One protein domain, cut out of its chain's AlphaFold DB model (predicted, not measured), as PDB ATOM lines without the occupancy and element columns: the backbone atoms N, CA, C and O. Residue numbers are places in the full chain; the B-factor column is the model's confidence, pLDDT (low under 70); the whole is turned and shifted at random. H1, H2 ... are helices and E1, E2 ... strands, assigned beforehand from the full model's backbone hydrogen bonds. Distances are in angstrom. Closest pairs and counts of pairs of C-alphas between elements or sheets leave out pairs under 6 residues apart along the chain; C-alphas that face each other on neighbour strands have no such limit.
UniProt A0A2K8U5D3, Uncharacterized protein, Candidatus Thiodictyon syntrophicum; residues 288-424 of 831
ATOM      1  N   LEU A 288      35.204  -0.539  12.317       90.12
ATOM      2  CA  LEU A 288      35.114  -0.780  13.755       90.12
ATOM      3  C   LEU A 288      35.995   0.205  14.520       90.12
ATOM      4  O   LEU A 288      37.088   0.566  14.090       90.12
ATOM      5  N   SER A 289      35.509   0.641  15.678       89.44
ATOM      6  CA  SER A 289      36.285   1.430  16.639       89.44
ATOM      7  C   SER A 289      36.088   0.893  18.043       89.44
ATOM      8  O   SER A 289      34.948   0.647  18.433       89.44
ATOM      9  N   VAL A 290      37.166   0.800  18.816       90.75
ATOM     10  CA  VAL A 290      37.149   0.390  20.228       90.75
ATOM     11  C   VAL A 290      37.394   1.585  21.145       90.75
ATOM     12  O   VAL A 290      38.170   2.473  20.796       90.75
ATOM     13  N   ASN A 291      36.726   1.629  22.300       84.50
ATOM     14  CA  ASN A 291      36.910   2.617  23.374       84.50
ATOM     15  C   ASN A 291      36.935   4.087  22.896       84.50
ATOM     16  O   ASN A 291      37.702   4.909  23.391       84.50
ATOM     17  N   GLY A 292      36.112   4.423  21.897       76.69
ATOM     18  CA  GLY A 292      36.031   5.777  21.329       76.69
ATOM     19  C   GLY A 292      37.170   6.156  20.373       76.69
ATOM     20  O   GLY A 292      37.284   7.324  20.007       76.69
ATOM     21  N   GLY A 293      38.002   5.193  19.966       80.56
ATOM     22  CA  GLY A 293      39.052   5.379  18.969       80.56
ATOM     23  C   GLY A 293      38.526   5.648  17.555       80.56
ATOM     24  O   GLY A 293      37.325   5.639  17.279       80.56
ATOM     25  N   THR A 294      39.449   5.883  16.625       79.69
ATOM     26  CA  THR A 294      39.131   6.068  15.204       79.69
ATOM     27  C   THR A 294      38.625   4.771  14.582       79.69
ATOM     28  O   THR A 294      39.164   3.702  14.869       79.69
ATOM     29  N   ALA A 295      37.624   4.858  13.699       82.12
ATOM     30  CA  ALA A 295      37.226   3.704  12.900       82.12
ATOM     31  C   ALA A 295      38.386   3.235  12.024       82.12
ATOM     32  O   ALA A 295      38.999   4.036  11.318       82.12
ATOM     33  N   THR A 296      38.637   1.931  12.043       80.19
ATOM     34  CA  THR A 296      39.599   1.279  11.158       80.19
ATOM     35  C   THR A 296      38.841   0.402  10.171       80.19
ATOM     36  O   THR A 296      37.887  -0.282  10.536       80.19
ATOM     37  N   ALA A 297      39.250   0.445   8.905       71.44
ATOM     38  CA  ALA A 297      38.807  -0.515   7.907       71.44
ATOM     39  C   ALA A 297      39.620  -1.806   8.103       71.44
ATOM     40  O   ALA A 297      40.786  -1.859   7.715       71.44
ATOM     41  N   GLY A 298      39.034  -2.804   8.767       72.88
ATOM     42  CA  GLY A 298      39.673  -4.096   9.040       72.88
ATOM     43  C   GLY A 298      39.572  -4.531  10.503       72.88
ATOM     44  O   GLY A 298      38.834  -3.937  11.291       72.88
ATOM     45  N   ASN A 299      40.316  -5.582  10.855       78.81
ATOM     46  CA  ASN A 299      40.253  -6.172  12.189       78.81
ATOM     47  C   ASN A 299      40.740  -5.186  13.258       78.81
ATOM     48  O   ASN A 299      41.722  -4.465  13.071       78.81
ATOM     49  N   THR A 300      40.042  -5.159  14.390       86.75
ATOM     50  CA  THR A 300      40.369  -4.315  15.549       86.75
ATOM     51  C   THR A 300      40.505  -5.197  16.786       86.75
ATOM     52  O   THR A 300      39.857  -6.232  16.859       86.75
ATOM     53  N   ALA A 301      41.313  -4.794  17.769       90.12
ATOM     54  CA  ALA A 301      41.457  -5.529  19.024       90.12
ATOM     55  C   ALA A 301      40.945  -4.720  20.225       90.12
ATOM     56  O   ALA A 301      41.288  -3.547  20.384       90.12
ATOM     57  N   LEU A 302      40.164  -5.360  21.093       91.56
ATOM     58  CA  LEU A 302      39.792  -4.865  22.414       91.56
ATOM     59  C   LEU A 302      40.578  -5.647  23.472       91.56
ATOM     60  O   LEU A 302      40.427  -6.859  23.578       91.56
ATOM     61  N   ASN A 303      41.426  -4.961  24.238       91.44
ATOM     62  CA  ASN A 303      42.238  -5.577  25.289       91.44
ATOM     63  C   ASN A 303      41.585  -5.361  26.663       91.44
ATOM     64  O   ASN A 303      41.330  -4.216  27.040       91.44
ATOM     65  N   LEU A 304      41.308  -6.450  27.384       93.38
ATOM     66  CA  LEU A 304      40.680  -6.462  28.703       93.38
ATOM     67  C   LEU A 304      41.502  -7.332  29.663       93.38
ATOM     68  O   LEU A 304      41.570  -8.548  29.492       93.38
ATOM     69  N   ASN A 305      42.071  -6.722  30.702       94.69
ATOM     70  CA  ASN A 305      42.795  -7.430  31.761       94.69
ATOM     71  C   ASN A 305      42.120  -7.186  33.107       94.69
ATOM     72  O   ASN A 305      41.633  -6.086  33.355       94.69
ATOM     73  N   VAL A 306      42.113  -8.207  33.960       94.50
ATOM     74  CA  VAL A 306      41.575  -8.160  35.332       94.50
ATOM     75  C   VAL A 306      42.466  -8.971  36.262       94.50
ATOM     76  O   VAL A 306      43.176  -9.873  35.813       94.50
ATOM     77  N   HIS A 307      42.383  -8.720  37.560       94.00
ATOM     78  CA  HIS A 307      42.843  -9.638  38.591       94.00
ATOM     79  C   HIS A 307      41.811 -10.746  38.842       94.00
ATOM     80  O   HIS A 307      40.599 -10.546  38.730       94.00
ATOM     81  N   THR A 308      42.267 -11.947  39.196       93.38
ATOM     82  CA  THR A 308      41.356 -13.029  39.587       93.38
ATOM     83  C   THR A 308      40.715 -12.724  40.937       93.38
ATOM     84  O   THR A 308      41.359 -12.280  41.890       93.38
ATOM     85  N   THR A 309      39.432 -13.040  41.078       90.25
ATOM     86  CA  THR A 309      38.713 -12.817  42.340       90.25
ATOM     87  C   THR A 309      39.253 -13.688  43.475       90.25
ATOM     88  O   THR A 309      39.171 -13.311  44.644       90.25
ATOM     89  N   SER A 310      39.832 -14.848  43.144       90.00
ATOM     90  CA  SER A 310      40.496 -15.741  44.097       90.00
ATOM     91  C   SER A 310      41.776 -15.142  44.675       90.00
ATOM     92  O   SER A 310      41.973 -15.232  45.885       90.00
ATOM     93  N   SER A 311      42.624 -14.509  43.856       92.38
ATOM     94  CA  SER A 311      43.875 -13.902  44.339       92.38
ATOM     95  C   SER A 311      43.629 -12.638  45.173       92.38
ATOM     96  O   SER A 311      44.307 -12.419  46.179       92.38
ATOM     97  N   ILE A 312      42.592 -11.861  44.836       91.25
ATOM     98  CA  ILE A 312      42.100 -10.737  45.653       91.25
ATOM     99  C   ILE A 312      41.650 -11.235  47.033       91.25
ATOM    100  O   ILE A 312      42.051 -10.684  48.063       91.25
ATOM    101  N   ALA A 313      40.846 -12.303  47.070       89.12
ATOM    102  CA  ALA A 313      40.362 -12.888  48.318       89.12
ATOM    103  C   ALA A 313      41.499 -13.489  49.164       89.12
ATOM    104  O   ALA A 313      41.515 -13.297  50.380       89.12
ATOM    105  N   ALA A 314      42.467 -14.164  48.537       89.81
ATOM    106  CA  ALA A 314      43.629 -14.747  49.213       89.81
ATOM    107  C   ALA A 314      44.521 -13.696  49.899       89.81
ATOM    108  O   ALA A 314      45.164 -13.998  50.903       89.81
ATOM    109  N   ASN A 315      44.520 -12.460  49.392       91.00
ATOM    110  CA  ASN A 315      45.223 -11.319  49.979       91.00
ATOM    111  C   ASN A 315      44.360 -10.496  50.958       91.00
ATOM    112  O   ASN A 315      44.801  -9.451  51.430       91.00
ATOM    113  N   GLY A 316      43.134 -10.935  51.272       88.38
ATOM    114  CA  GLY A 316      42.261 -10.251  52.232       88.38
ATOM    115  C   GLY A 316      41.793  -8.862  51.785       88.38
ATOM    116  O   GLY A 316      41.356  -8.070  52.615       88.38
ATOM    117  N   LEU A 317      41.852  -8.558  50.484       87.06
ATOM    118  CA  LEU A 317      41.481  -7.259  49.907       87.06
ATOM    119  C   LEU A 317      39.952  -7.114  49.743       87.06
ATOM    120  O   LEU A 317      39.447  -6.637  48.727       87.06
ATOM    121  N   THR A 318      39.178  -7.570  50.731       65.56
ATOM    122  CA  THR A 318      37.719  -7.694  50.643       65.56
ATOM    123  C   THR A 318      37.009  -6.385  51.006       65.56
ATOM    124  O   THR A 318      36.547  -6.174  52.124       65.56
ATOM    125  N   GLY A 319      36.877  -5.496  50.017       55.22
ATOM    126  CA  GLY A 319      36.083  -4.268  50.103       55.22
ATOM    127  C   GLY A 319      35.346  -3.967  48.794       55.22
ATOM    128  O   GLY A 319      35.956  -3.610  47.797       55.22
ATOM    129  N   THR A 320      34.016  -4.114  48.796       42.09
ATOM    130  CA  THR A 320      33.042  -3.674  47.760       42.09
ATOM    131  C   THR A 320      33.208  -4.099  46.292       42.09
ATOM    132  O   THR A 320      32.335  -3.754  45.500       42.09
ATOM    133  N   ASN A 321      34.198  -4.907  45.906       49.28
ATOM    134  CA  ASN A 321      34.196  -5.538  44.582       49.28
ATOM    135  C   ASN A 321      34.862  -6.921  44.620       49.28
ATOM    136  O   ASN A 321      36.022  -7.093  44.274       49.28
ATOM    137  N   THR A 322      34.108  -7.952  45.017       56.25
ATOM    138  CA  THR A 322      34.503  -9.370  44.851       56.25
ATOM    139  C   THR A 322      34.532  -9.806  43.380       56.25
ATOM    140  O   THR A 322      34.565 -10.996  43.086       56.25
ATOM    141  N   SER A 323      34.457  -8.852  42.456       65.12
ATOM    142  CA  SER A 323      34.516  -9.025  41.019       65.12
ATOM    143  C   SER A 323      35.412  -7.906  40.512       65.12
ATOM    144  O   SER A 323      34.990  -6.754  40.467       65.12
ATOM    145  N   ASP A 324      36.673  -8.212  40.213       85.44
ATOM    146  CA  ASP A 324      37.431  -7.302  39.366       85.44
ATOM    147  C   ASP A 324      36.916  -7.461  37.935       85.44
ATOM    148  O   ASP A 324      36.701  -8.583  37.449       85.44
ATOM    149  N   VAL A 325      36.606  -6.328  37.316       89.81
ATOM    150  CA  VAL A 325      35.848  -6.264  36.071       89.81
ATOM    151  C   VAL A 325      36.479  -5.241  35.147       89.81
ATOM    152  O   VAL A 325      36.516  -4.049  35.452       89.81
ATOM    153  N   ALA A 326      36.873  -5.698  33.963       92.44
ATOM    154  CA  ALA A 326      37.275  -4.831  32.870       92.44
ATOM    155  C   ALA A 326      36.095  -4.636  31.920       92.44
ATOM    156  O   ALA A 326      35.518  -5.597  31.409       92.44
ATOM    157  N   ASN A 327      35.750  -3.374  31.673       91.06
ATOM    158  CA  ASN A 327      34.728  -2.993  30.709       91.06
ATOM    159  C   ASN A 327      35.389  -2.316  29.515       91.06
ATOM    160  O   ASN A 327      36.206  -1.410  29.681       91.06
ATOM    161  N   GLY A 328      34.990  -2.727  28.321       91.06
ATOM    162  CA  GLY A 328      35.332  -2.058  27.078       91.06
ATOM    163  C   GLY A 328      34.108  -1.921  26.193       91.06
ATOM    164  O   GLY A 328      33.072  -2.547  26.428       91.06
ATOM    165  N   ASP A 329      34.217  -1.102  25.160       89.69
ATOM    166  CA  ASP A 329      33.166  -0.972  24.163       89.69
ATOM    167  C   ASP A 329      33.732  -0.930  22.753       89.69
ATOM    168  O   ASP A 329      34.837  -0.444  22.511       89.69
ATOM    169  N   TYR A 330      32.939  -1.416  21.807       89.81
ATOM    170  CA  TYR A 330      33.169  -1.190  20.390       89.81
ATOM    171  C   TYR A 330      31.968  -0.485  19.765       89.81
ATOM    172  O   TYR A 330      30.855  -0.486  20.295       89.81
ATOM    173  N   ARG A 331      32.199   0.166  18.630       88.62
ATOM    174  CA  ARG A 331      31.161   0.799  17.815       88.62
ATOM    175  C   ARG A 331      31.366   0.434  16.359       88.62
ATOM    176  O   ARG A 331      32.497   0.259  15.907       88.62
ATOM    177  N   ILE A 332      30.252   0.372  15.647       88.75
ATOM    178  CA  ILE A 332      30.186   0.120  14.214       88.75
ATOM    179  C   ILE A 332      29.983   1.469  13.537       88.75
ATOM    180  O   ILE A 332      29.081   2.224  13.905       88.75
ATOM    181  N   GLN A 333      30.820   1.787  12.561       89.62
ATOM    182  CA  GLN A 333      30.770   3.042  11.823       89.62
ATOM    183  C   GLN A 333      30.445   2.764  10.365       89.62
ATOM    184  O   GLN A 333      31.004   1.854   9.756       89.62
ATOM    185  N   ASN A 334      29.547   3.567   9.805       91.12
ATOM    186  CA  ASN A 334      29.338   3.594   8.369       91.12
ATOM    187  C   ASN A 334      30.367   4.541   7.756       91.12
ATOM    188  O   ASN A 334      30.184   5.758   7.777       91.12
ATOM    189  N   THR A 335      31.453   3.985   7.229       90.44
ATOM    190  CA  THR A 335      32.509   4.750   6.549       90.44
ATOM    191  C   THR A 335      32.138   5.097   5.106       90.44
ATOM    192  O   THR A 335      32.874   5.819   4.432       90.44
ATOM    193  N   GLY A 336      31.004   4.580   4.625       89.12
ATOM    194  CA  GLY A 336      30.451   4.888   3.317       89.12
ATOM    195  C   GLY A 336      29.930   6.319   3.234       89.12
ATOM    196  O   GLY A 336      29.685   6.996   4.236       89.12
ATOM    197  N   THR A 337      29.746   6.784   2.001       88.25
ATOM    198  CA  THR A 337      29.349   8.172   1.710       88.25
ATOM    199  C   THR A 337      27.911   8.303   1.234       88.25
ATOM    200  O   THR A 337      27.386   9.414   1.215       88.25
ATOM    201  N   VAL A 338      27.266   7.190   0.866       84.19
ATOM    202  CA  VAL A 338      25.946   7.243   0.222       84.19
ATOM    203  C   VAL A 338      24.948   6.255   0.825       84.19
ATOM    204  O   VAL A 338      23.820   6.643   1.128       84.19
ATOM    205  N   THR A 339      25.337   4.996   1.045       91.69
ATOM    206  CA  THR A 339      24.388   3.948   1.464       91.69
ATOM    207  C   THR A 339      24.244   3.812   2.972       91.69
ATOM    208  O   THR A 339      25.225   3.935   3.701       91.69
ATOM    209  N   LYS A 340      23.049   3.448   3.451       91.50
ATOM    210  CA  LYS A 340      22.876   2.952   4.827       91.50
ATOM    211  C   LYS A 340      23.443   1.542   4.982       91.50
ATOM    212  O   LYS A 340      23.195   0.694   4.125       91.50
ATOM    213  N   ILE A 341      24.094   1.276   6.114       90.94
ATOM    214  CA  ILE A 341      24.474  -0.084   6.518       90.94
ATOM    215  C   ILE A 341      23.599  -0.578   7.674       90.94
ATOM    216  O   ILE A 341      23.211   0.191   8.559       90.94
ATOM    217  N   ARG A 342      23.270  -1.867   7.655       88.56
ATOM    218  CA  ARG A 342      22.554  -2.608   8.706       88.56
ATOM    219  C   ARG A 342      23.209  -3.961   8.867       88.56
ATOM    220  O   ARG A 342      23.721  -4.480   7.886       88.56
ATOM    221  N   GLY A 343      23.138  -4.561  10.046       85.88
ATOM    222  CA  GLY A 343      23.846  -5.814  10.247       85.88
ATOM    223  C   GLY A 343      23.633  -6.492  11.586       85.88
ATOM    224  O   GLY A 343      22.809  -6.071  12.400       85.88
ATOM    225  N   GLY A 344      24.427  -7.536  11.799       80.69
ATOM    226  CA  GLY A 344      24.519  -8.283  13.047       80.69
ATOM    227  C   GLY A 344      25.973  -8.452  13.481       80.69
ATOM    228  O   GLY A 344      26.875  -8.492  12.645       80.69
ATOM    229  N   ALA A 345      26.183  -8.539  14.793       82.50
ATOM    230  CA  ALA A 345      27.437  -8.984  15.386       82.50
ATOM    231  C   ALA A 345      27.249 -10.419  15.890       82.50
ATOM    232  O   ALA A 345      26.277 -10.706  16.596       82.50
ATOM    233  N   THR A 346      28.142 -11.318  15.505       79.06
ATOM    234  CA  THR A 346      28.065 -12.738  15.835       79.06
ATOM    235  C   THR A 346      29.298 -13.153  16.604       79.06
ATOM    236  O   THR A 346      30.407 -12.805  16.201       79.06
ATOM    237  N   ASN A 347      29.122 -13.933  17.670       80.94
ATOM    238  CA  ASN A 347      30.274 -14.589  18.273       80.94
ATOM    239  C   ASN A 347      30.809 -15.629  17.283       80.94
ATOM    240  O   ASN A 347      30.081 -16.547  16.902       80.94
ATOM    241  N   SER A 348      32.062 -15.468  16.872       76.56
ATOM    242  CA  SER A 348      32.745 -16.389  15.961       76.56
ATOM    243  C   SER A 348      33.811 -17.232  16.665       76.56
ATOM    244  O   SER A 348      34.453 -18.059  16.021       76.56
ATOM    245  N   SER A 349      33.947 -17.095  17.988       78.94
ATOM    246  CA  SER A 349      34.738 -18.003  18.815       78.94
ATOM    247  C   SER A 349      34.116 -19.398  18.827       78.94
ATOM    248  O   SER A 349      32.930 -19.580  19.115       78.94
ATOM    249  N   ALA A 350      34.951 -20.403  18.566       77.50
ATOM    250  CA  ALA A 350      34.564 -21.807  18.644       77.50
ATOM    251  C   ALA A 350      34.182 -22.233  20.076       77.50
ATOM    252  O   ALA A 350      33.358 -23.129  20.255       77.50
ATOM    253  N   THR A 351      34.772 -21.591  21.093       81.50
ATOM    254  CA  THR A 351      34.552 -21.879  22.517       81.50
ATOM    255  C   THR A 351      34.522 -20.570  23.309       81.50
ATOM    256  O   THR A 351      35.573 -20.100  23.741       81.50
ATOM    257  N   PRO A 352      33.340 -19.965  23.517       84.06
ATOM    258  CA  PRO A 352      33.237 -18.707  24.243       84.06
ATOM    259  C   PRO A 352      33.746 -18.849  25.686       84.06
ATOM    260  O   PRO A 352      33.280 -19.717  26.425       84.06
ATOM    261  N   ASP A 353      34.674 -17.986  26.102       88.88
ATOM    262  CA  ASP A 353      35.125 -17.903  27.491       88.88
ATOM    263  C   ASP A 353      33.979 -17.412  28.389       88.88
ATOM    264  O   ASP A 353      33.421 -16.334  28.176       88.88
ATOM    265  N   GLY A 354      33.629 -18.205  29.406       87.31
ATOM    266  CA  GLY A 354      32.528 -17.906  30.324       87.31
ATOM    267  C   GLY A 354      32.751 -16.673  31.207       87.31
ATOM    268  O   GLY A 354      31.802 -16.198  31.826       87.31
ATOM    269  N   ARG A 355      33.980 -16.144  31.260       89.50
ATOM    270  CA  ARG A 355      34.319 -14.887  31.942       89.50
ATOM    271  C   ARG A 355      33.939 -13.648  31.128       89.50
ATOM    272  O   ARG A 355      33.981 -12.542  31.666       89.50
ATOM    273  N   LEU A 356      33.614 -13.802  29.841       89.75
ATOM    274  CA  LEU A 356      33.205 -12.707  28.967       89.75
ATOM    275  C   LEU A 356      31.683 -12.645  28.822       89.75
ATOM    276  O   LEU A 356      31.000 -13.647  28.613       89.75
ATOM    277  N   SER A 357      31.153 -11.429  28.850       87.75
ATOM    278  CA  SER A 357      29.743 -11.140  28.596       87.75
ATOM    279  C   SER A 357      29.590  -9.837  27.810       87.75
ATOM    280  O   SER A 357      30.528  -9.047  27.704       87.75
ATOM    281  N   GLY A 358      28.416  -9.621  27.216       82.06
ATOM    282  CA  GLY A 358      28.126  -8.422  26.429       82.06
ATOM    283  C   GLY A 358      27.640  -8.716  25.012       82.06
ATOM    284  O   GLY A 358      27.313  -9.856  24.659       82.06
ATOM    285  N   VAL A 359      27.556  -7.663  24.199       75.44
ATOM    286  CA  VAL A 359      26.939  -7.719  22.865       75.44
ATOM    287  C   VAL A 359      27.857  -8.443  21.877       75.44
ATOM    288  O   VAL A 359      28.957  -7.978  21.594       75.44
ATOM    289  N   GLY A 360      27.380  -9.560  21.317       73.50
ATOM    290  CA  GLY A 360      28.147 -10.381  20.371       73.50
ATOM    291  C   GLY A 360      29.044 -11.440  21.024       73.50
ATOM    292  O   GLY A 360      29.803 -12.082  20.313       73.50
ATOM    293  N   ILE A 361      28.946 -11.653  22.344       78.00
ATOM    294  CA  ILE A 361      29.793 -12.590  23.105       78.00
ATOM    295  C   ILE A 361      29.037 -13.865  23.492       78.00
ATOM    296  O   ILE A 361      29.298 -14.941  22.978       78.00
ATOM    297  N   SER A 362      28.067 -13.811  24.395       62.81
ATOM    298  CA  SER A 362      27.533 -15.025  25.030       62.81
ATOM    299  C   SER A 362      26.194 -15.455  24.434       62.81
ATOM    300  O   SER A 362      25.193 -15.404  25.136       62.81
ATOM    301  N   GLY A 363      26.109 -15.770  23.133       53.25
ATOM    302  CA  GLY A 363      24.849 -16.182  22.472       53.25
ATOM    303  C   GLY A 363      23.690 -15.165  22.554       53.25
ATOM    304  O   GLY A 363      22.637 -15.384  21.962       53.25
ATOM    305  N   GLY A 364      23.898 -14.056  23.269       46.88
ATOM    306  CA  GLY A 364      22.988 -12.956  23.464       46.88
ATOM    307  C   GLY A 364      22.846 -12.279  22.130       46.88
ATOM    308  O   GLY A 364      23.785 -11.669  21.615       46.88
ATOM    309  N   SER A 365      21.670 -12.457  21.553       45.06
ATOM    310  CA  SER A 365      21.225 -11.726  20.394       45.06
ATOM    311  C   SER A 365      21.608 -10.259  20.592       45.06
ATOM    312  O   SER A 365      21.274  -9.651  21.608       45.06
ATOM    313  N   VAL A 366      22.239  -9.658  19.588       49.28
ATOM    314  CA  VAL A 366      22.440  -8.202  19.442       49.28
ATOM    315  C   VAL A 366      21.099  -7.425  19.457       49.28
ATOM    316  O   VAL A 366      21.044  -6.229  19.198       49.28
ATOM    317  N   GLU A 367      19.982  -8.089  19.760       46.19
ATOM    318  CA  GLU A 367      18.616  -7.615  19.577       46.19
ATOM    319  C   GLU A 367      18.186  -6.496  20.517       46.19
ATOM    320  O   GLU A 367      17.200  -5.828  20.221       46.19
ATOM    321  N   THR A 368      18.912  -6.205  21.595       41.94
ATOM    322  CA  THR A 368      18.607  -5.023  22.419       41.94
ATOM    323  C   THR A 368      19.382  -3.770  22.018       41.94
ATOM    324  O   THR A 368      19.055  -2.687  22.503       41.94
ATOM    325  N   ALA A 369      20.316  -3.845  21.059       42.25
ATOM    326  CA  ALA A 369      20.819  -2.652  20.382       42.25
ATOM    327  C   ALA A 369      19.824  -2.247  19.282       42.25
ATOM    328  O   ALA A 369      20.036  -2.476  18.092       42.25
ATOM    329  N   THR A 370      18.731  -1.606  19.694       43.72
ATOM    330  CA  THR A 370      17.617  -1.065  18.889       43.72
ATOM    331  C   THR A 370      18.012  -0.138  17.716       43.72
ATOM    332  O   THR A 370      17.137   0.343  17.000       43.72
ATOM    333  N   GLY A 371      19.304   0.109  17.468       49.84
ATOM    334  CA  GLY A 371      19.804   1.036  16.450       49.84
ATOM    335  C   GLY A 371      20.298   0.396  15.145       49.84
ATOM    336  O   GLY A 371      19.863   0.808  14.070       49.84
ATOM    337  N   TYR A 372      21.195  -0.600  15.195       62.53
ATOM    338  CA  TYR A 372      21.960  -0.997  13.996       62.53
ATOM    339  C   TYR A 372      21.209  -1.940  13.044       62.53
ATOM    340  O   TYR A 372      21.253  -1.733  11.834       62.53
ATOM    341  N   ALA A 373      20.475  -2.934  13.558       62.75
ATOM    342  CA  ALA A 373      19.810  -3.933  12.712       62.75
ATOM    343  C   ALA A 373      18.508  -3.418  12.059       62.75
ATOM    344  O   ALA A 373      18.227  -3.747  10.910       62.75
ATOM    345  N   ALA A 374      17.723  -2.589  12.760       60.00
ATOM    346  CA  ALA A 374      16.382  -2.196  12.308       60.00
ATOM    347  C   ALA A 374      16.341  -0.866  11.529       60.00
ATOM    348  O   ALA A 374      15.676  -0.777  10.498       60.00
ATOM    349  N   THR A 375      17.047   0.174  11.990       71.12
ATOM    350  CA  THR A 375      16.957   1.530  11.393       71.12
ATOM    351  C   THR A 375      18.087   1.854  10.411       71.12
ATOM    352  O   THR A 375      17.895   2.652   9.488       71.12
ATOM    353  N   GLY A 376      19.223   1.165  10.556       84.19
ATOM    354  CA  GLY A 376      20.438   1.365   9.770       84.19
ATOM    355  C   GLY A 376      21.225   2.603  10.160       84.19
ATOM    356  O   GLY A 376      20.671   3.636  10.525       84.19
ATOM    357  N   ILE A 377      22.545   2.495  10.058       89.69
ATOM    358  CA  ILE A 377      23.455   3.618  10.247       89.69
ATOM    359  C   ILE A 377      23.546   4.355   8.913       89.69
ATOM    360  O   ILE A 377      23.943   3.780   7.897       89.69
ATOM    361  N   ALA A 378      23.151   5.628   8.909       91.50
ATOM    362  CA  ALA A 378      23.314   6.512   7.757       91.50
ATOM    363  C   ALA A 378      24.793   6.667   7.375       91.50
ATOM    364  O   ALA A 378      25.665   6.453   8.211       91.50
ATOM    365  N   ALA A 379      25.070   7.041   6.125       90.19
ATOM    366  CA  ALA A 379      26.428   7.335   5.667       90.19
ATOM    367  C   ALA A 379      27.135   8.320   6.618       90.19
ATOM    368  O   ALA A 379      26.541   9.320   7.027       90.19
ATOM    369  N   GLY A 380      28.372   8.008   7.013       88.69
ATOM    370  CA  GLY A 380      29.143   8.766   8.007       88.69
ATOM    371  C   GLY A 380      28.669   8.639   9.464       88.69
ATOM    372  O   GLY A 380      29.223   9.293  10.343       88.69
ATOM    373  N   GLY A 381      27.633   7.843   9.744       89.38
ATOM    374  CA  GLY A 381      27.090   7.644  11.088       89.38
ATOM    375  C   GLY A 381      27.839   6.592  11.915       89.38
ATOM    376  O   GLY A 381      28.683   5.845  11.421       89.38
ATOM    377  N   THR A 382      27.482   6.484  13.196       87.94
ATOM    378  CA  THR A 382      28.067   5.524  14.149       87.94
ATOM    379  C   THR A 382      26.978   4.885  15.014       87.94
ATOM    380  O   THR A 382      25.970   5.523  15.323       87.94
ATOM    381  N   SER A 383      27.162   3.623  15.402       85.94
ATOM    382  CA  SER A 383      26.288   2.927  16.349       85.94
ATOM    383  C   SER A 383      26.418   3.488  17.776       85.94
ATOM    384  O   SER A 383      27.420   4.119  18.112       85.94
ATOM    385  N   PRO A 384      25.466   3.184  18.677       83.12
ATOM    386  CA  PRO A 384      25.707   3.277  20.118       83.12
ATOM    387  C   PRO A 384      26.893   2.402  20.565       83.12
ATOM    388  O   PRO A 384      27.334   1.523  19.819       83.12
ATOM    389  N   ASN A 385      27.379   2.615  21.794       84.88
ATOM    390  CA  ASN A 385      28.409   1.773  22.412       84.88
ATOM    391  C   ASN A 385      27.891   0.340  22.574       84.88
ATOM    392  O   ASN A 385      26.831   0.125  23.167       84.88
ATOM    393  N   LEU A 386      28.664  -0.630  22.100       86.06
ATOM    394  CA  LEU A 386      28.408  -2.052  22.279       86.06
ATOM    395  C   LEU A 386      29.389  -2.562  23.338       86.06
ATOM    396  O   LEU A 386      30.578  -2.716  23.068       86.06
ATOM    397  N   GLY A 387      28.899  -2.726  24.567       85.62
ATOM    398  CA  GLY A 387      29.723  -3.076  25.724       85.62
ATOM    399  C   GLY A 387      30.151  -4.545  25.744       85.62
ATOM    400  O   GLY A 387      29.365  -5.438  25.408       85.62
ATOM    401  N   VAL A 388      31.385  -4.764  26.192       88.81
ATOM    402  CA  VAL A 388      32.003  -6.055  26.500       88.81
ATOM    403  C   VAL A 388      32.546  -5.983  27.923       88.81
ATOM    404  O   VAL A 388      33.244  -5.036  28.289       88.81
ATOM    405  N   THR A 389      32.233  -6.997  28.716       90.69
ATOM    406  CA  THR A 389      32.621  -7.090  30.119       90.69
ATOM    407  C   THR A 389      33.400  -8.376  30.340       90.69
ATOM    408  O   THR A 389      32.928  -9.456  29.980       90.69
ATOM    409  N   PHE A 390      34.572  -8.257  30.958       92.44
ATOM    410  CA  PHE A 390      35.408  -9.371  31.384       92.44
ATOM    411  C   PHE A 390      35.473  -9.416  32.909       92.44
ATOM    412  O   PHE A 390      35.848  -8.428  33.536       92.44
ATOM    413  N   THR A 391      35.097 -10.547  33.505       90.69
ATOM    414  CA  THR A 391      35.071 -10.734  34.963       90.69
ATOM    415  C   THR A 391      36.142 -11.719  35.421       90.69
ATOM    416  O   THR A 391      36.237 -12.823  34.884       90.69
ATOM    417  N   GLY A 392      36.879 -11.393  36.485       90.94
ATOM    418  CA  GLY A 392      37.941 -12.242  37.045       90.94
ATOM    419  C   GLY A 392      37.485 -13.511  37.787       90.94
ATOM    420  O   GLY A 392      38.231 -14.026  38.613       90.94
ATOM    421  N   SER A 393      36.272 -14.023  37.551       85.50
ATOM    422  CA  SER A 393      35.622 -15.095  38.333       85.50
ATOM    423  C   SER A 393      36.150 -16.519  38.073       85.50
ATOM    424  O   SER A 393      35.473 -17.495  38.397       85.50
ATOM    425  N   GLY A 394      37.321 -16.662  37.452       83.62
ATOM    426  CA  GLY A 394      37.911 -17.944  37.061       83.62
ATOM    427  C   GLY A 394      39.421 -17.975  37.282       83.62
ATOM    428  O   GLY A 394      39.991 -17.042  37.842       83.62
ATOM    429  N   ALA A 395      40.064 -19.055  36.834       88.56
ATOM    430  CA  ALA A 395      41.515 -19.182  36.908       88.56
ATOM    431  C   ALA A 395      42.223 -18.082  36.098       88.56
ATOM    432  O   ALA A 395      41.676 -17.559  35.114       88.56
ATOM    433  N   ALA A 396      43.448 -17.763  36.513       93.38
ATOM    434  CA  ALA A 396      44.351 -16.929  35.742       93.38
ATOM    435  C   ALA A 396      44.592 -17.543  34.353       93.38
ATOM    436  O   ALA A 396      44.552 -18.765  34.178       93.38
ATOM    437  N   GLY A 397      44.775 -16.690  33.347       93.62
ATOM    438  CA  GLY A 397      44.967 -17.131  31.969       93.62
ATOM    439  C   GLY A 397      44.365 -16.209  30.917       93.62
ATOM    440  O   GLY A 397      43.468 -15.401  31.193       93.62
ATOM    441  N   ALA A 398      44.847 -16.395  29.689       92.81
ATOM    442  CA  ALA A 398      44.487 -15.615  28.508       92.81
ATOM    443  C   ALA A 398      43.008 -15.739  28.125       92.81
ATOM    444  O   ALA A 398      42.383 -16.785  28.311       92.81
ATOM    445  N   LEU A 399      42.494 -14.704  27.471       90.69
ATOM    446  CA  LEU A 399      41.370 -14.800  26.549       90.69
ATOM    447  C   LEU A 399      41.918 -15.305  25.206       90.69
ATOM    448  O   LEU A 399      42.597 -14.570  24.493       90.69
ATOM    449  N   SER A 400      41.683 -16.579  24.885       86.75
ATOM    450  CA  SER A 400      42.221 -17.214  23.672       86.75
ATOM    451  C   SER A 400      41.137 -17.400  22.615       86.75
ATOM    452  O   SER A 400      40.111 -18.016  22.889       86.75
ATOM    453  N   GLY A 401      41.372 -16.883  21.404       86.50
ATOM    454  CA  GLY A 401      40.485 -17.091  20.252       86.50
ATOM    455  C   GLY A 401      39.113 -16.419  20.366       86.50
ATOM    456  O   GLY A 401      38.162 -16.856  19.720       86.50
ATOM    457  N   GLN A 402      38.989 -15.380  21.194       90.50
ATOM    458  CA  GLN A 402      37.728 -14.681  21.413       90.50
ATOM    459  C   GLN A 402      37.513 -13.630  20.324       90.50
ATOM    460  O   GLN A 402      38.216 -12.625  20.299       90.50
ATOM    461  N   THR A 403      36.539 -13.850  19.437       89.88
ATOM    462  CA  THR A 403      36.268 -12.956  18.301       89.88
ATOM    463  C   THR A 403      34.783 -12.637  18.143       89.88
ATOM    464  O   THR A 403      33.908 -13.484  18.355       89.88
ATOM    465  N   VAL A 404      34.492 -11.402  17.736       88.12
ATOM    466  CA  VAL A 404      33.156 -10.963  17.316       88.12
ATOM    467  C   VAL A 404      33.214 -10.545  15.857       88.12
ATOM    468  O   VAL A 404      33.908  -9.592  15.517       88.12
ATOM    469  N   THR A 405      32.447 -11.209  15.001       88.06
ATOM    470  CA  THR A 405      32.325 -10.827  13.592       88.06
ATOM    471  C   THR A 405      31.135  -9.903  13.414       88.06
ATOM    472  O   THR A 405      29.994 -10.282  13.678       88.06
ATOM    473  N   VAL A 406      31.376  -8.691  12.937       88.00
ATOM    474  CA  VAL A 406      30.343  -7.731  12.555       88.00
ATOM    475  C   VAL A 406      30.164  -7.800  11.051       88.00
ATOM    476  O   VAL A 406      31.102  -7.538  10.313       88.00
ATOM    477  N   SER A 407      28.964  -8.145  10.589       88.06
ATOM    478  CA  SER A 407      28.640  -8.204   9.158       88.06
ATOM    479  C   SER A 407      27.560  -7.192   8.803       88.06
ATOM    480  O   SER A 407      26.633  -6.995   9.593       88.06
ATOM    481  N   ASP A 408      27.652  -6.564   7.631       90.31
ATOM    482  CA  ASP A 408      26.607  -5.684   7.102       90.31
ATOM    483  C   ASP A 408      25.729  -6.338   6.023       90.31
ATOM    484  O   ASP A 408      25.927  -7.471   5.585       90.31
ATOM    485  N   ASN A 409      24.713  -5.598   5.592       90.56
ATOM    486  CA  ASN A 409      23.747  -5.971   4.573       90.56
ATOM    487  C   ASN A 409      24.351  -6.109   3.172       90.56
ATOM    488  O   ASN A 409      23.696  -6.695   2.320       90.56
ATOM    489  N   PHE A 410      25.561  -5.620   2.920       93.12
ATOM    490  CA  PHE A 410      26.278  -5.787   1.654       93.12
ATOM    491  C   PHE A 410      27.289  -6.943   1.688       93.12
ATOM    492  O   PHE A 410      27.914  -7.245   0.672       93.12
ATOM    493  N   GLY A 411      27.387  -7.648   2.818       88.06
ATOM    494  CA  GLY A 411      28.273  -8.796   2.982       88.06
ATOM    495  C   GLY A 411      29.716  -8.415   3.301       88.06
ATOM    496  O   GLY A 411      30.586  -9.273   3.182       88.06
ATOM    497  N   GLU A 412      29.964  -7.165   3.700       88.81
ATOM    498  CA  GLU A 412      31.230  -6.767   4.315       88.81
ATOM    499  C   GLU A 412      31.243  -7.237   5.771       88.81
ATOM    500  O   GLU A 412      30.262  -7.058   6.505       88.81
ATOM    501  N   SER A 413      32.357  -7.840   6.181       87.81
ATOM    502  CA  SER A 413      32.548  -8.390   7.521       87.81
ATOM    503  C   SER A 413      33.853  -7.887   8.128       87.81
ATOM    504  O   SER A 413      34.881  -7.846   7.454       87.81
ATOM    505  N   GLN A 414      33.816  -7.541   9.411       89.44
ATOM    506  CA  GLN A 414      34.988  -7.160  10.198       89.44
ATOM    507  C   GLN A 414      35.025  -7.936  11.498       89.44
ATOM    508  O   GLN A 414      33.989  -8.162  12.124       89.44
ATOM    509  N   GLU A 415      36.223  -8.315  11.922       90.12
ATOM    510  CA  GLU A 415      36.416  -9.040  13.171       90.12
ATOM    511  C   GLU A 415      36.939  -8.103  14.262       90.12
ATOM    512  O   GLU A 415      37.833  -7.277  14.055       90.12
ATOM    513  N   LEU A 416      36.358  -8.241  15.447       91.00
ATOM    514  CA  LEU A 416      36.864  -7.684  16.685       91.00
ATOM    515  C   LEU A 416      37.511  -8.811  17.487       91.00
ATOM    516  O   LEU A 416      36.806  -9.677  18.009       91.00
ATOM    517  N   ASP A 417      38.829  -8.758  17.628       91.56
ATOM    518  CA  ASP A 417      39.580  -9.641  18.512       91.56
ATOM    519  C   ASP A 417      39.455  -9.141  19.951       91.56
ATOM    520  O   ASP A 417      39.752  -7.986  20.259       91.56
ATOM    521  N   ILE A 418      39.031 -10.006  20.864       91.44
ATOM    522  CA  ILE A 418      38.983  -9.703  22.291       91.44
ATOM    523  C   ILE A 418      40.160 -10.412  22.939       91.44
ATOM    524  O   ILE A 418      40.233 -11.636  23.002       91.44
ATOM    525  N   THR A 419      41.106  -9.609  23.396       91.75
ATOM    526  CA  THR A 419      42.400 -10.052  23.913       91.75
ATOM    527  C   THR A 419      42.557  -9.632  25.368       91.75
ATOM    528  O   THR A 419      41.771  -8.838  25.886       91.75
ATOM    529  N   GLY A 420      43.577 -10.167  26.031       92.56
ATOM    530  CA  GLY A 420      43.874  -9.905  27.437       92.56
ATOM    531  C   GLY A 420      43.837 -11.184  28.267       92.56
ATOM    532  O   GLY A 420      43.900 -12.287  27.716       92.56
ATOM    533  N   GLY A 421      43.765 -11.062  29.586       94.31
ATOM    534  CA  GLY A 421      43.795 -12.203  30.494       94.31
ATOM    535  C   GLY A 421      43.462 -11.845  31.937       94.31
ATOM    536  O   GLY A 421      43.486 -10.680  32.335       94.31
ATOM    537  N   ALA A 422      43.127 -12.872  32.716       95.31
ATOM    538  CA  ALA A 422      43.006 -12.739  34.163       95.31
ATOM    539  C   ALA A 422      44.359 -13.035  34.811       95.31
ATOM    540  O   ALA A 422      45.005 -14.016  34.436       95.31
ATOM    541  N   TYR A 423      44.754 -12.208  35.773       95.88
ATOM    542  CA  TYR A 423      46.041 -12.287  36.453       95.88
ATOM    543  C   TYR A 423      45.856 -12.573  37.943       95.88
ATOM    544  O   TYR A 423      45.025 -11.955  38.605       95.88
ATOM    545  N   ASP A 424      46.627 -13.499  38.494       95.81
ATOM    546  CA  ASP A 424      46.721 -13.675  39.935       95.81
ATOM    547  C   ASP A 424      47.615 -12.578  40.527       95.81
ATOM    548  O   ASP A 424      48.741 -12.362  40.074       95.81
TER     549      ASP A 424
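What this domain is: This is residues 288 to 424 of the 831 residues of an uncharacterized protein of Candidatus Thiodictyon syntrophicum (UniProt A0A2K8U5D3). With little regular structure, sheets E2 E8 E7 E4, mixed, and E1 E3 E6 E5, antiparallel, form a sandwich, face to face, H1 at one end. Mostly strand, the 137 printed residues, under half in named elements, hold two strands, one helix, seven strands. The whole is compact, radius of gyration of the C-alphas 16.4 A, spanning 57 by 29 by 25 A.

Where its parts are: Find E2 at residues 300-303, E8 at 413-419, E7 at 402-408 and E4 at 343-347. E1, 288-290, begins at C-alpha 288, (35.114, -0.780, 13.755); E3, 325-334, is 30.1 A long. E6 is at 386-391, E5 at 356-358 and H1 at 309-314; E9, 421-423, ends at C-alpha 423, (46.041, -12.287, 36.453).

How they stand to each other: In the hairpin E7 and E8, N 406 and O 414 are within hydrogen-bond range, 2.8 A. Antiparallel E3 and E6 have N 388 and O 328 at 2.8 A. H1 is on neither sheet.

The domain as a whole: The printed part has no cut; link E5 to E6 is long; pLDDT is under 70 at 318-323 and 362-374.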